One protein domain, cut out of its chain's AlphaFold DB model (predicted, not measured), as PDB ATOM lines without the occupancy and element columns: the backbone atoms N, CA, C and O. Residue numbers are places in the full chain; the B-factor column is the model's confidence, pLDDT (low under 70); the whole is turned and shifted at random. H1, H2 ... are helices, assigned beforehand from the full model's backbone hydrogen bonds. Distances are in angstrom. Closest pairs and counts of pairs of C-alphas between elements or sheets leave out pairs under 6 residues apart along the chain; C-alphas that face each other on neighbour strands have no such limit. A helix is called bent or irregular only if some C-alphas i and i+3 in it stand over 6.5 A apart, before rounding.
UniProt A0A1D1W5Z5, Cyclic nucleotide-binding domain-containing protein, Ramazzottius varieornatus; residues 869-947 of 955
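AT A GLANCE: This is residues 869 to 947 of the 955 residues of the protein "Cyclic nucleotide-binding domain-containing protein" of Ramazzottius varieornatus (UniProt A0A1D1W5Z5). A hairpin of two long helices, H1 and H2, lies side by side at one end of a drawn-out model, and a third long helix, H4, sits by itself at the other end, reached through the short helix H3. H4 makes no contact with the hairpin, and residues 935 to 947, of which 935 to 944 belong to H4, stick out. The printed part has 79 residues, with four named helices in the order H1, H2, H3, H4 and no named strand; its class is all helix. It is only just loose, close to extended, with a radius of gyration of the C-alphas of 17.4 A, and its outline is flat, spanning 47 by 37 by 19 A.

IN THESE COORDINATES: H1, the longest helix by residues, covers residues 872 to 890 and measures 26.3 A from first to last C-alpha; it begins at C-alpha 872, at (-6.726, 9.885, 55.717). H2 covers residues 895 to 912 and measures 25.4 A, beginning at C-alpha 895, at (-18.166, 35.703, 58.807). H3 is four residues, 918 to 921. H4 covers residues 927 to 944, measures 24.7 A and ends at C-alpha 944, at (-4.579, 26.090, 21.927). H4 is irregular, with C-alphas 937 and 940 7.5 A apart, and it has a kink of 59 degrees near residue 938.

HOW THE PARTS SIT: H1 and H2 form a helical hairpin and run opposite ways at a shallow tilt of 14 degrees. They touch with 4 pairs of C-alphas within 8 A; their closest C-alphas, those of Lys 885 and Ile 898, are 6.9 A apart. H1 touches H2 with residues 881 to 888 alone, and H2 touches H1 with residues 898 to 905 alone. H3 is apart from both H1 and H2. H3 and H4 are only just apart, their closest C-alphas being 8.4 A from each other. H4 is apart from H1 and from H2. In H1 and H2 every O i to N i+4 pair is within hydrogen-bond range; in H4 11 of 14 are, and H3 is too short for such a pair.

THE WHOLE: The two C-alphas farthest apart, those of Asp 890 and Ser 946, are 48.8 A apart. Residues 923 to 929, of which 927 to 929 belong to H4, also stand free. Without the stretches that stand free, the body has 59 residues and spans 46 by 25 by 17 A. The links from H1 to H2, H2 to H3 and H3 to H4 are tight, and the printed part has no cut. The mean pLDDT of the printed part is 85.6, and one residue, Thr 916, is under 70.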
ATOM      1  N   ASN A 869      -7.692   4.727  57.723       75.19
ATOM      2  CA  ASN A 869      -6.688   4.833  56.663       75.19
ATOM      3  C   ASN A 869      -7.295   5.154  55.290       75.19
ATOM      4  O   ASN A 869      -6.686   5.884  54.512       75.19
ATOM      5  N   ALA A 870      -8.482   4.622  54.983       75.69
ATOM      6  CA  ALA A 870      -9.181   4.919  53.734       75.69
ATOM      7  C   ALA A 870      -9.600   6.398  53.628       75.69
ATOM      8  O   ALA A 870      -9.688   6.918  52.518       75.69
ATOM      9  N   GLU A 871      -9.788   7.071  54.766       80.38
ATOM     10  CA  GLU A 871     -10.246   8.461  54.849       80.38
ATOM     11  C   GLU A 871      -9.119   9.459  55.188       80.38
ATOM     12  O   GLU A 871      -9.386  10.653  55.323       80.38
ATOM     13  N   ILE A 872      -7.851   9.021  55.293       77.88
ATOM     14  CA  ILE A 872      -6.726   9.885  55.717       77.88
ATOM     15  C   ILE A 872      -6.609  11.136  54.857       77.88
ATOM     16  O   ILE A 872      -6.426  12.227  55.396       77.88
ATOM     17  N   SER A 873      -6.699  11.015  53.532       76.19
ATOM     18  CA  SER A 873      -6.512  12.170  52.651       76.19
ATOM     19  C   SER A 873      -7.593  13.234  52.884       76.19
ATOM     20  O   SER A 873      -7.302  14.431  52.853       76.19
ATOM     21  N   ARG A 874      -8.824  12.811  53.212       82.44
ATOM     22  CA  ARG A 874      -9.896  13.725  53.618       82.44
ATOM     23  C   ARG A 874      -9.653  14.291  55.006       82.44
ATOM     24  O   ARG A 874      -9.731  15.504  55.160       82.44
ATOM     25  N   GLN A 875      -9.313  13.455  55.987       83.88
ATOM     26  CA  GLN A 875      -9.005  13.917  57.342       83.88
ATOM     27  C   GLN A 875      -7.863  14.938  57.343       83.88
ATOM     28  O   GLN A 875      -7.946  15.955  58.023       83.88
ATOM     29  N   THR A 876      -6.820  14.716  56.541       82.62
ATOM     30  CA  THR A 876      -5.685  15.634  56.406       82.62
ATOM     31  C   THR A 876      -6.141  16.965  55.812       82.62
ATOM     32  O   THR A 876      -5.829  18.020  56.364       82.62
ATOM     33  N   PHE A 877      -6.936  16.934  54.742       85.44
ATOM     34  CA  PHE A 877      -7.486  18.138  54.121       85.44
ATOM     35  C   PHE A 877      -8.422  18.914  55.064       85.44
ATOM     36  O   PHE A 877      -8.280  20.126  55.230       85.44
ATOM     37  N   GLU A 878      -9.344  18.215  55.728       87.31
ATOM     38  CA  GLU A 878     -10.253  18.803  56.711       87.31
ATOM     39  C   GLU A 878      -9.484  19.366  57.908       87.31
ATOM     40  O   GLU A 878      -9.807  20.460  58.357       87.31
ATOM     41  N   SER A 879      -8.429  18.699  58.386       89.94
ATOM     42  CA  SER A 879      -7.611  19.199  59.498       89.94
ATOM     43  C   SER A 879      -6.913  20.521  59.158       89.94
ATOM     44  O   SER A 879      -6.926  21.444  59.973       89.94
ATOM     45  N   GLN A 880      -6.377  20.660  57.937       88.69
ATOM     46  CA  GLN A 880      -5.794  21.916  57.452       88.69
ATOM     47  C   GLN A 880      -6.845  23.023  57.362       88.69
ATOM     48  O   GLN A 880      -6.617  24.141  57.826       88.69
ATOM     49  N   PHE A 881      -8.015  22.709  56.806       90.81
ATOM     50  CA  PHE A 881      -9.126  23.652  56.725       90.81
ATOM     51  C   PHE A 881      -9.609  24.100  58.113       90.81
ATOM     52  O   PHE A 881      -9.810  25.295  58.330       90.81
ATOM     53  N   GLN A 882      -9.755  23.173  59.064       93.31
ATOM     54  CA  GLN A 882     -10.159  23.490  60.433       93.31
ATOM     55  C   GLN A 882      -9.112  24.353  61.138       93.31
ATOM     56  O   GLN A 882      -9.487  25.332  61.769       93.31
ATOM     57  N   ALA A 883      -7.815  24.071  60.975       94.56
ATOM     58  CA  ALA A 883      -6.753  24.903  61.541       94.56
ATOM     59  C   ALA A 883      -6.826  26.354  61.035       94.56
ATOM     60  O   ALA A 883      -6.748  27.293  61.825       94.56
ATOM     61  N   ILE A 884      -7.052  26.545  59.731       94.00
ATOM     62  CA  ILE A 884      -7.234  27.877  59.136       94.00
ATOM     63  C   ILE A 884      -8.517  28.533  59.652       94.00
ATOM     64  O   ILE A 884      -8.509  29.713  59.986       94.00
ATOM     65  N   LYS A 885      -9.623  27.788  59.738       92.88
ATOM     66  CA  LYS A 885     -10.895  28.306  60.254       92.88
ATOM     67  C   LYS A 885     -10.763  28.765  61.707       92.88
ATOM     68  O   LYS A 885     -11.219  29.859  62.019       92.88
ATOM     69  N   THR A 886     -10.136  27.963  62.567       94.12
ATOM     70  CA  THR A 886      -9.865  28.315  63.967       94.12
ATOM     71  C   THR A 886      -8.978  29.551  64.044       94.12
ATOM     72  O   THR A 886      -9.341  30.501  64.721       94.12
ATOM     73  N   TYR A 887      -7.901  29.610  63.256       96.12
ATOM     74  CA  TYR A 887      -7.049  30.798  63.180       96.12
ATOM     75  C   TYR A 887      -7.828  32.059  62.768       96.12
ATOM     76  O   TYR A 887      -7.668  33.114  63.370       96.12
ATOM     77  N   LEU A 888      -8.712  31.966  61.769       94.50
ATOM     78  CA  LEU A 888      -9.550  33.092  61.343       94.50
ATOM     79  C   LEU A 888     -10.543  33.529  62.430       94.50
ATOM     80  O   LEU A 888     -10.788  34.724  62.573       94.50
ATOM     81  N   LEU A 889     -11.109  32.584  63.185       92.81
ATOM     82  CA  LEU A 889     -11.991  32.882  64.315       92.81
ATOM     83  C   LEU A 889     -11.228  33.558  65.461       92.81
ATOM     84  O   LEU A 889     -11.714  34.555  65.993       92.81
ATOM     85  N   ASP A 890     -10.024  33.079  65.779       95.81
ATOM     86  CA  ASP A 890      -9.152  33.659  66.807       95.81
ATOM     87  C   ASP A 890      -8.723  35.090  66.448       95.81
ATOM     88  O   ASP A 890      -8.657  35.962  67.310       95.81
ATOM     89  N   GLN A 891      -8.497  35.359  65.158       96.25
ATOM     90  CA  GLN A 891      -8.220  36.701  64.631       96.25
ATOM     91  C   GLN A 891      -9.483  37.565  64.447       96.25
ATOM     92  O   GLN A 891      -9.402  38.644  63.862       96.25
ATOM     93  N   GLN A 892     -10.653  37.105  64.909       94.44
ATOM     94  CA  GLN A 892     -11.939  37.807  64.794       94.44
ATOM     95  C   GLN A 892     -12.301  38.196  63.347       94.44
ATOM     96  O   GLN A 892     -12.874  39.256  63.087       94.44
ATOM     97  N   ALA A 893     -11.974  37.339  62.376       93.12
ATOM     98  CA  ALA A 893     -12.299  37.584  60.976       93.12
ATOM     99  C   ALA A 893     -13.820  37.610  60.734       93.12
ATOM    100  O   ALA A 893     -14.588  36.829  61.298       93.12
ATOM    101  N   ASN A 894     -14.255  38.471  59.811       94.12
ATOM    102  CA  ASN A 894     -15.663  38.588  59.430       94.12
ATOM    103  C   ASN A 894     -16.220  37.257  58.881       94.12
ATOM    104  O   ASN A 894     -15.621  36.637  57.999       94.12
ATOM    105  N   GLN A 895     -17.430  36.878  59.307       93.75
ATOM    106  CA  GLN A 895     -18.166  35.703  58.807       93.75
ATOM    107  C   GLN A 895     -18.202  35.543  57.271       93.75
ATOM    108  O   GLN A 895     -17.995  34.426  56.796       93.75
ATOM    109  N   PRO A 896     -18.391  36.598  56.451       95.56
ATOM    110  CA  PRO A 896     -18.322  36.462  54.993       95.56
ATOM    111  C   PRO A 896     -16.954  35.995  54.468       95.56
ATOM    112  O   PRO A 896     -16.903  35.258  53.483       95.56
ATOM    113  N   ILE A 897     -15.843  36.377  55.113       93.62
ATOM    114  CA  ILE A 897     -14.500  35.906  54.732       93.62
ATOM    115  C   ILE A 897     -14.375  34.424  55.062       93.62
ATOM    116  O   ILE A 897     -13.935  33.649  54.214       93.62
ATOM    117  N   ILE A 898     -14.822  34.027  56.257       93.25
ATOM    118  CA  ILE A 898     -14.837  32.625  56.675       93.25
ATOM    119  C   ILE A 898     -15.632  31.811  55.655       93.25
ATOM    120  O   ILE A 898     -15.061  30.905  55.060       93.25
ATOM    121  N   ALA A 899     -16.882  32.186  55.358       94.44
ATOM    122  CA  ALA A 899     -17.731  31.511  54.374       94.44
ATOM    123  C   ALA A 899     -17.078  31.412  52.983       94.44
ATOM    124  O   ALA A 899     -17.132  30.361  52.342       94.44
ATOM    125  N   ARG A 900     -16.397  32.471  52.522       95.62
ATOM    126  CA  ARG A 900     -15.649  32.452  51.256       95.62
ATOM    127  C   ARG A 900     -14.505  31.438  51.281       95.62
ATOM    128  O   ARG A 900     -14.326  30.718  50.301       95.62
ATOM    129  N   VAL A 901     -13.765  31.351  52.387       93.25
ATOM    130  CA  VAL A 901     -12.717  30.339  52.586       93.25
ATOM    131  C   VAL A 901     -13.328  28.936  52.601       93.25
ATOM    132  O   VAL A 901     -12.824  28.066  51.900       93.25
ATOM    133  N   GLN A 902     -14.451  28.709  53.295       93.12
ATOM    134  CA  GLN A 902     -15.135  27.403  53.285       93.12
ATOM    135  C   GLN A 902     -15.545  26.989  51.871       93.12
ATOM    136  O   GLN A 902     -15.258  25.874  51.448       93.12
ATOM    137  N   ASN A 903     -16.153  27.901  51.110       93.75
ATOM    138  CA  ASN A 903     -16.550  27.638  49.728       93.75
ATOM    139  C   ASN A 903     -15.344  27.338  48.830       93.75
ATOM    140  O   ASN A 903     -15.419  26.445  47.989       93.75
ATOM    141  N   TYR A 904     -14.223  28.037  49.029       90.88
ATOM    142  CA  TYR A 904     -12.985  27.761  48.304       90.88
ATOM    143  C   TYR A 904     -12.413  26.376  48.633       90.88
ATOM    144  O   TYR A 904     -12.076  25.630  47.718       90.88
ATOM    145  N   PHE A 905     -12.354  25.991  49.911       90.50
ATOM    146  CA  PHE A 905     -11.898  24.654  50.310       90.50
ATOM    147  C   PHE A 905     -12.850  23.553  49.819       90.50
ATOM    148  O   PHE A 905     -12.389  22.529  49.321       90.50
ATOM    149  N   ASN A 906     -14.165  23.780  49.851       89.75
ATOM    150  CA  ASN A 906     -15.147  22.860  49.270       89.75
ATOM    151  C   ASN A 906     -14.958  22.703  47.754       89.75
ATOM    152  O   ASN A 906     -15.015  21.586  47.241       89.75
ATOM    153  N   TYR A 907     -14.686  23.800  47.039       89.75
ATOM    154  CA  TYR A 907     -14.343  23.772  45.615       89.75
ATOM    155  C   TYR A 907     -13.034  23.015  45.355       89.75
ATOM    156  O   TYR A 907     -12.942  22.210  44.431       89.75
ATOM    157  N   LEU A 908     -12.015  23.237  46.182       87.00
ATOM    158  CA  LEU A 908     -10.729  22.561  46.050       87.00
ATOM    159  C   LEU A 908     -10.861  21.051  46.296       87.00
ATOM    160  O   LEU A 908     -10.262  20.253  45.574       87.00
ATOM    161  N   TRP A 909     -11.685  20.644  47.265       86.38
ATOM    162  CA  TRP A 909     -12.003  19.238  47.506       86.38
ATOM    163  C   TRP A 909     -12.790  18.618  46.350       86.38
ATOM    164  O   TRP A 909     -12.445  17.529  45.893       86.38
ATOM    165  N   SER A 910     -13.816  19.307  45.840       85.44
ATOM    166  CA  SER A 910     -14.626  18.787  44.734       85.44
ATOM    167  C   SER A 910     -13.825  18.646  43.439       85.44
ATOM    168  O   SER A 910     -14.059  17.699  42.691       85.44
ATOM    169  N   LYS A 911     -12.850  19.534  43.203       81.12
ATOM    170  CA  LYS A 911     -12.001  19.522  42.008       81.12
ATOM    171  C   LYS A 911     -10.798  18.581  42.112       81.12
ATOM    172  O   LYS A 911     -10.541  17.831  41.180       81.12
ATOM    173  N   ASN A 912     -10.069  18.605  43.232       76.06
ATOM    174  CA  ASN A 912      -8.769  17.931  43.359       76.06
ATOM    175  C   ASN A 912      -8.727  16.838  44.445       76.06
ATOM    176  O   ASN A 912      -7.670  16.246  44.663       76.06
ATOM    177  N   ARG A 913      -9.826  16.594  45.178       76.19
ATOM    178  CA  ARG A 913      -9.896  15.657  46.323       76.19
ATOM    179  C   ARG A 913      -8.744  15.823  47.331       76.19
ATOM    180  O   ARG A 913      -8.218  14.847  47.854       76.19
ATOM    181  N   GLY A 914      -8.332  17.071  47.568       70.06
ATOM    182  CA  GLY A 914      -7.275  17.420  48.524       70.06
ATOM    183  C   GLY A 914      -5.840  17.396  47.984       70.06
ATOM    184  O   GLY A 914      -4.915  17.663  48.746       70.06
ATOM    185  N   ILE A 915      -5.623  17.138  46.688       73.44
ATOM    186  CA  ILE A 915      -4.293  17.213  46.064       73.44
ATOM    187  C   ILE A 915      -3.995  18.663  45.645       73.44
ATOM    188  O   ILE A 915      -4.596  19.193  44.709       73.44
ATOM    189  N   THR A 916      -3.069  19.324  46.343       66.25
ATOM    190  CA  THR A 916      -2.696  20.728  46.083       66.25
ATOM    191  C   THR A 916      -1.545  20.878  45.092       66.25
ATOM    192  O   THR A 916      -1.602  21.760  44.241       66.25
ATOM    193  N   ASP A 917      -0.530  20.013  45.168       74.19
ATOM    194  CA  ASP A 917       0.640  20.046  44.287       74.19
ATOM    195  C   ASP A 917       0.916  18.669  43.676       74.19
ATOM    196  O   ASP A 917       1.307  17.713  44.354       74.19
ATOM    197  N   ILE A 918       0.734  18.582  42.362       75.50
ATOM    198  CA  ILE A 918       0.987  17.362  41.605       75.50
ATOM    199  C   ILE A 918       2.463  16.982  41.555       75.50
ATOM    200  O   ILE A 918       2.786  15.793  41.528       75.50
ATOM    201  N   ASN A 919       3.368  17.960  41.582       77.75
ATOM    202  CA  ASN A 919       4.798  17.684  41.544       77.75
ATOM    203  C   ASN A 919       5.239  16.963  42.818       77.75
ATOM    204  O   ASN A 919       6.119  16.106  42.758       77.75
ATOM    205  N   ASN A 920       4.572  17.243  43.941       79.50
ATOM    206  CA  ASN A 920       4.771  16.516  45.191       79.50
ATOM    207  C   ASN A 920       4.195  15.096  45.137       79.50
ATOM    208  O   ASN A 920       4.829  14.170  45.640       79.50
ATOM    209  N   VAL A 921       3.037  14.895  44.497       78.94
ATOM    210  CA  VAL A 921       2.434  13.557  44.338       78.94
ATOM    211  C   VAL A 921       3.257  12.672  43.400       78.94
ATOM    212  O   VAL A 921       3.441  11.489  43.670       78.94
ATOM    213  N   LEU A 922       3.782  13.238  42.312       84.06
ATOM    214  CA  LEU A 922       4.594  12.525  41.323       84.06
ATOM    215  C   LEU A 922       6.099  12.600  41.604       84.06
ATOM    216  O   LEU A 922       6.877  12.154  40.767       84.06
ATOM    217  N   ARG A 923       6.532  13.132  42.755       83.56
ATOM    218  CA  ARG A 923       7.953  13.353  43.085       83.56
ATOM    219  C   ARG A 923       8.807  12.096  42.936       83.56
ATOM    220  O   ARG A 923       9.960  12.184  42.530       83.56
ATOM    221  N   ASP A 924       8.221  10.945  43.253       82.25
ATOM    222  CA  ASP A 924       8.900   9.653  43.241       82.25
ATOM    223  C   ASP A 924       8.972   9.037  41.827       82.25
ATOM    224  O   ASP A 924       9.677   8.051  41.626       82.25
ATOM    225  N   ALA A 925       8.262   9.595  40.836       85.69
ATOM    226  CA  ALA A 925       8.315   9.163  39.440       85.69
ATOM    227  C   ALA A 925       9.528   9.762  38.699       85.69
ATOM    228  O   ALA A 925       9.895  10.921  38.928       85.69
ATOM    229  N   PRO A 926      10.143   9.014  37.762       84.88
ATOM    230  CA  PRO A 926      11.289   9.501  37.011       84.88
ATOM    231  C   PRO A 926      10.872  10.688  36.140       84.88
ATOM    232  O   PRO A 926       9.706  10.830  35.762       84.88
ATOM    233  N   PHE A 927      11.828  11.565  35.826       80.38
ATOM    234  CA  PHE A 927      11.557  12.789  35.069       80.38
ATOM    235  C   PHE A 927      10.849  12.510  33.736       80.38
ATOM    236  O   PHE A 927       9.845  13.153  33.451       80.38
ATOM    237  N   CYS A 928      11.284  11.493  32.989       78.94
ATOM    238  CA  CYS A 928      10.664  11.092  31.724       78.94
ATOM    239  C   CYS A 928       9.177  10.713  31.858       78.94
ATOM    240  O   CYS A 928       8.358  11.103  31.028       78.94
ATOM    241  N   LEU A 929       8.798  10.002  32.923       83.50
ATOM    242  CA  LEU A 929       7.404   9.627  33.165       83.50
ATOM    243  C   LEU A 929       6.582  10.841  33.617       83.50
ATOM    244  O   LEU A 929       5.434  10.998  33.209       83.50
ATOM    245  N   ARG A 930       7.170  11.728  34.430       86.38
ATOM    246  CA  ARG A 930       6.530  12.984  34.851       86.38
ATOM    247  C   ARG A 930       6.245  13.902  33.668       86.38
ATOM    248  O   ARG A 930       5.147  14.445  33.591       86.38
ATOM    249  N   THR A 931       7.197  14.060  32.751       82.00
ATOM    250  CA  THR A 931       7.007  14.884  31.550       82.00
ATOM    251  C   THR A 931       6.002  14.259  30.593       82.00
ATOM    252  O   THR A 931       5.179  14.985  30.047       82.00
ATOM    253  N   GLU A 932       5.990  12.930  30.437       83.62
ATOM    254  CA  GLU A 932       4.980  12.230  29.631       83.62
ATOM    255  C   GLU A 932       3.567  12.408  30.213       83.62
ATOM    256  O   GLU A 932       2.639  12.722  29.469       83.62
ATOM    257  N   ILE A 933       3.401  12.281  31.536       86.88
ATOM    258  CA  ILE A 933       2.125  12.541  32.223       86.88
ATOM    259  C   ILE A 933       1.727  14.012  32.066       86.88
ATOM    260  O   ILE A 933       0.604  14.293  31.658       86.88
ATOM    261  N   GLY A 934       2.640  14.947  32.344       85.62
ATOM    262  CA  GLY A 934       2.381  16.383  32.230       85.62
ATOM    263  C   GLY A 934       2.002  16.795  30.809       85.62
ATOM    264  O   GLY A 934       1.037  17.533  30.618       85.62
ATOM    265  N   TYR A 935       2.691  16.252  29.803       85.19
ATOM    266  CA  TYR A 935       2.316  16.426  28.405       85.19
ATOM    267  C   TYR A 935       0.939  15.821  28.139       85.19
ATOM    268  O   TYR A 935       0.084  16.503  27.597       85.19
ATOM    269  N   ALA A 936       0.662  14.583  28.548       85.31
ATOM    270  CA  ALA A 936      -0.626  13.943  28.284       85.31
ATOM    271  C   ALA A 936      -1.822  14.692  28.905       85.31
ATOM    272  O   ALA A 936      -2.881  14.748  28.279       85.31
ATOM    273  N   VAL A 937      -1.641  15.296  30.085       85.50
ATOM    274  CA  VAL A 937      -2.650  16.133  30.754       85.50
ATOM    275  C   VAL A 937      -2.821  17.474  30.026       85.50
ATOM    276  O   VAL A 937      -3.934  17.826  29.642       85.50
ATOM    277  N   HIS A 938      -1.727  18.196  29.761       85.88
ATOM    278  CA  HIS A 938      -1.780  19.578  29.260       85.88
ATOM    279  C   HIS A 938      -1.685  19.727  27.736       85.88
ATOM    280  O   HIS A 938      -1.784  20.838  27.225       85.88
ATOM    281  N   ASN A 939      -1.507  18.652  26.964       82.69
ATOM    282  CA  ASN A 939      -1.321  18.723  25.506       82.69
ATOM    283  C   ASN A 939      -2.487  19.438  24.804       82.69
ATOM    284  O   ASN A 939      -2.270  20.176  23.846       82.69
ATOM    285  N   LYS A 940      -3.722  19.267  25.292       80.88
ATOM    286  CA  LYS A 940      -4.880  19.992  24.749       80.88
ATOM    287  C   LYS A 940      -4.742  21.503  24.935       80.88
ATOM    288  O   LYS A 940      -4.998  22.235  23.986       80.88
ATOM    289  N   ASP A 941      -4.298  21.937  26.109       83.69
ATOM    290  CA  ASP A 941      -4.130  23.351  26.452       83.69
ATOM    291  C   ASP A 941      -2.935  23.956  25.703       83.69
ATOM    292  O   ASP A 941      -3.039  25.025  25.105       83.69
ATOM    293  N   LEU A 942      -1.815  23.227  25.641       83.19
ATOM    294  CA  LEU A 942      -0.606  23.644  24.925       83.19
ATOM    295  C   LEU A 942      -0.858  23.844  23.423       83.19
ATOM    296  O   LEU A 942      -0.294  24.755  22.829       83.19
ATOM    297  N   ARG A 943      -1.732  23.037  22.805       80.12
ATOM    298  CA  ARG A 943      -2.099  23.188  21.384       80.12
ATOM    299  C   ARG A 943      -2.985  24.401  21.095       80.12
ATOM    300  O   ARG A 943      -3.014  24.847  19.948       80.12
ATOM    301  N   GLN A 944      -3.711  24.915  22.091       82.69
ATOM    302  CA  GLN A 944      -4.579  26.090  21.927       82.69
ATOM    303  C   GLN A 944      -3.785  27.398  21.860       82.69
ATOM    304  O   GLN A 944      -4.253  28.374  21.279       82.69
ATOM    305  N   VAL A 945      -2.576  27.421  22.421       83.75
ATOM    306  CA  VAL A 945      -1.705  28.597  22.408       83.75
ATOM    307  C   VAL A 945      -0.867  28.592  21.129       83.75
ATOM    308  O   VAL A 945      -0.015  27.725  20.931       83.75
ATOM    309  N   SER A 946      -1.077  29.590  20.269       76.50
ATOM    310  CA  SER A 946      -0.389  29.725  18.973       76.50
ATOM    311  C   SER A 946       1.140  29.712  19.087       76.50
ATOM    312  O   SER A 946       1.809  29.138  18.236       76.50
ATOM    313  N   SER A 947       1.699  30.261  20.169       80.12
ATOM    314  CA  SER A 947       3.147  30.322  20.418       80.12
ATOM    315  C   SER A 947       3.818  28.960  20.653       80.12
ATOM    316  O   SER A 947       5.029  28.853  20.485       80.12
TER     317      SER A 947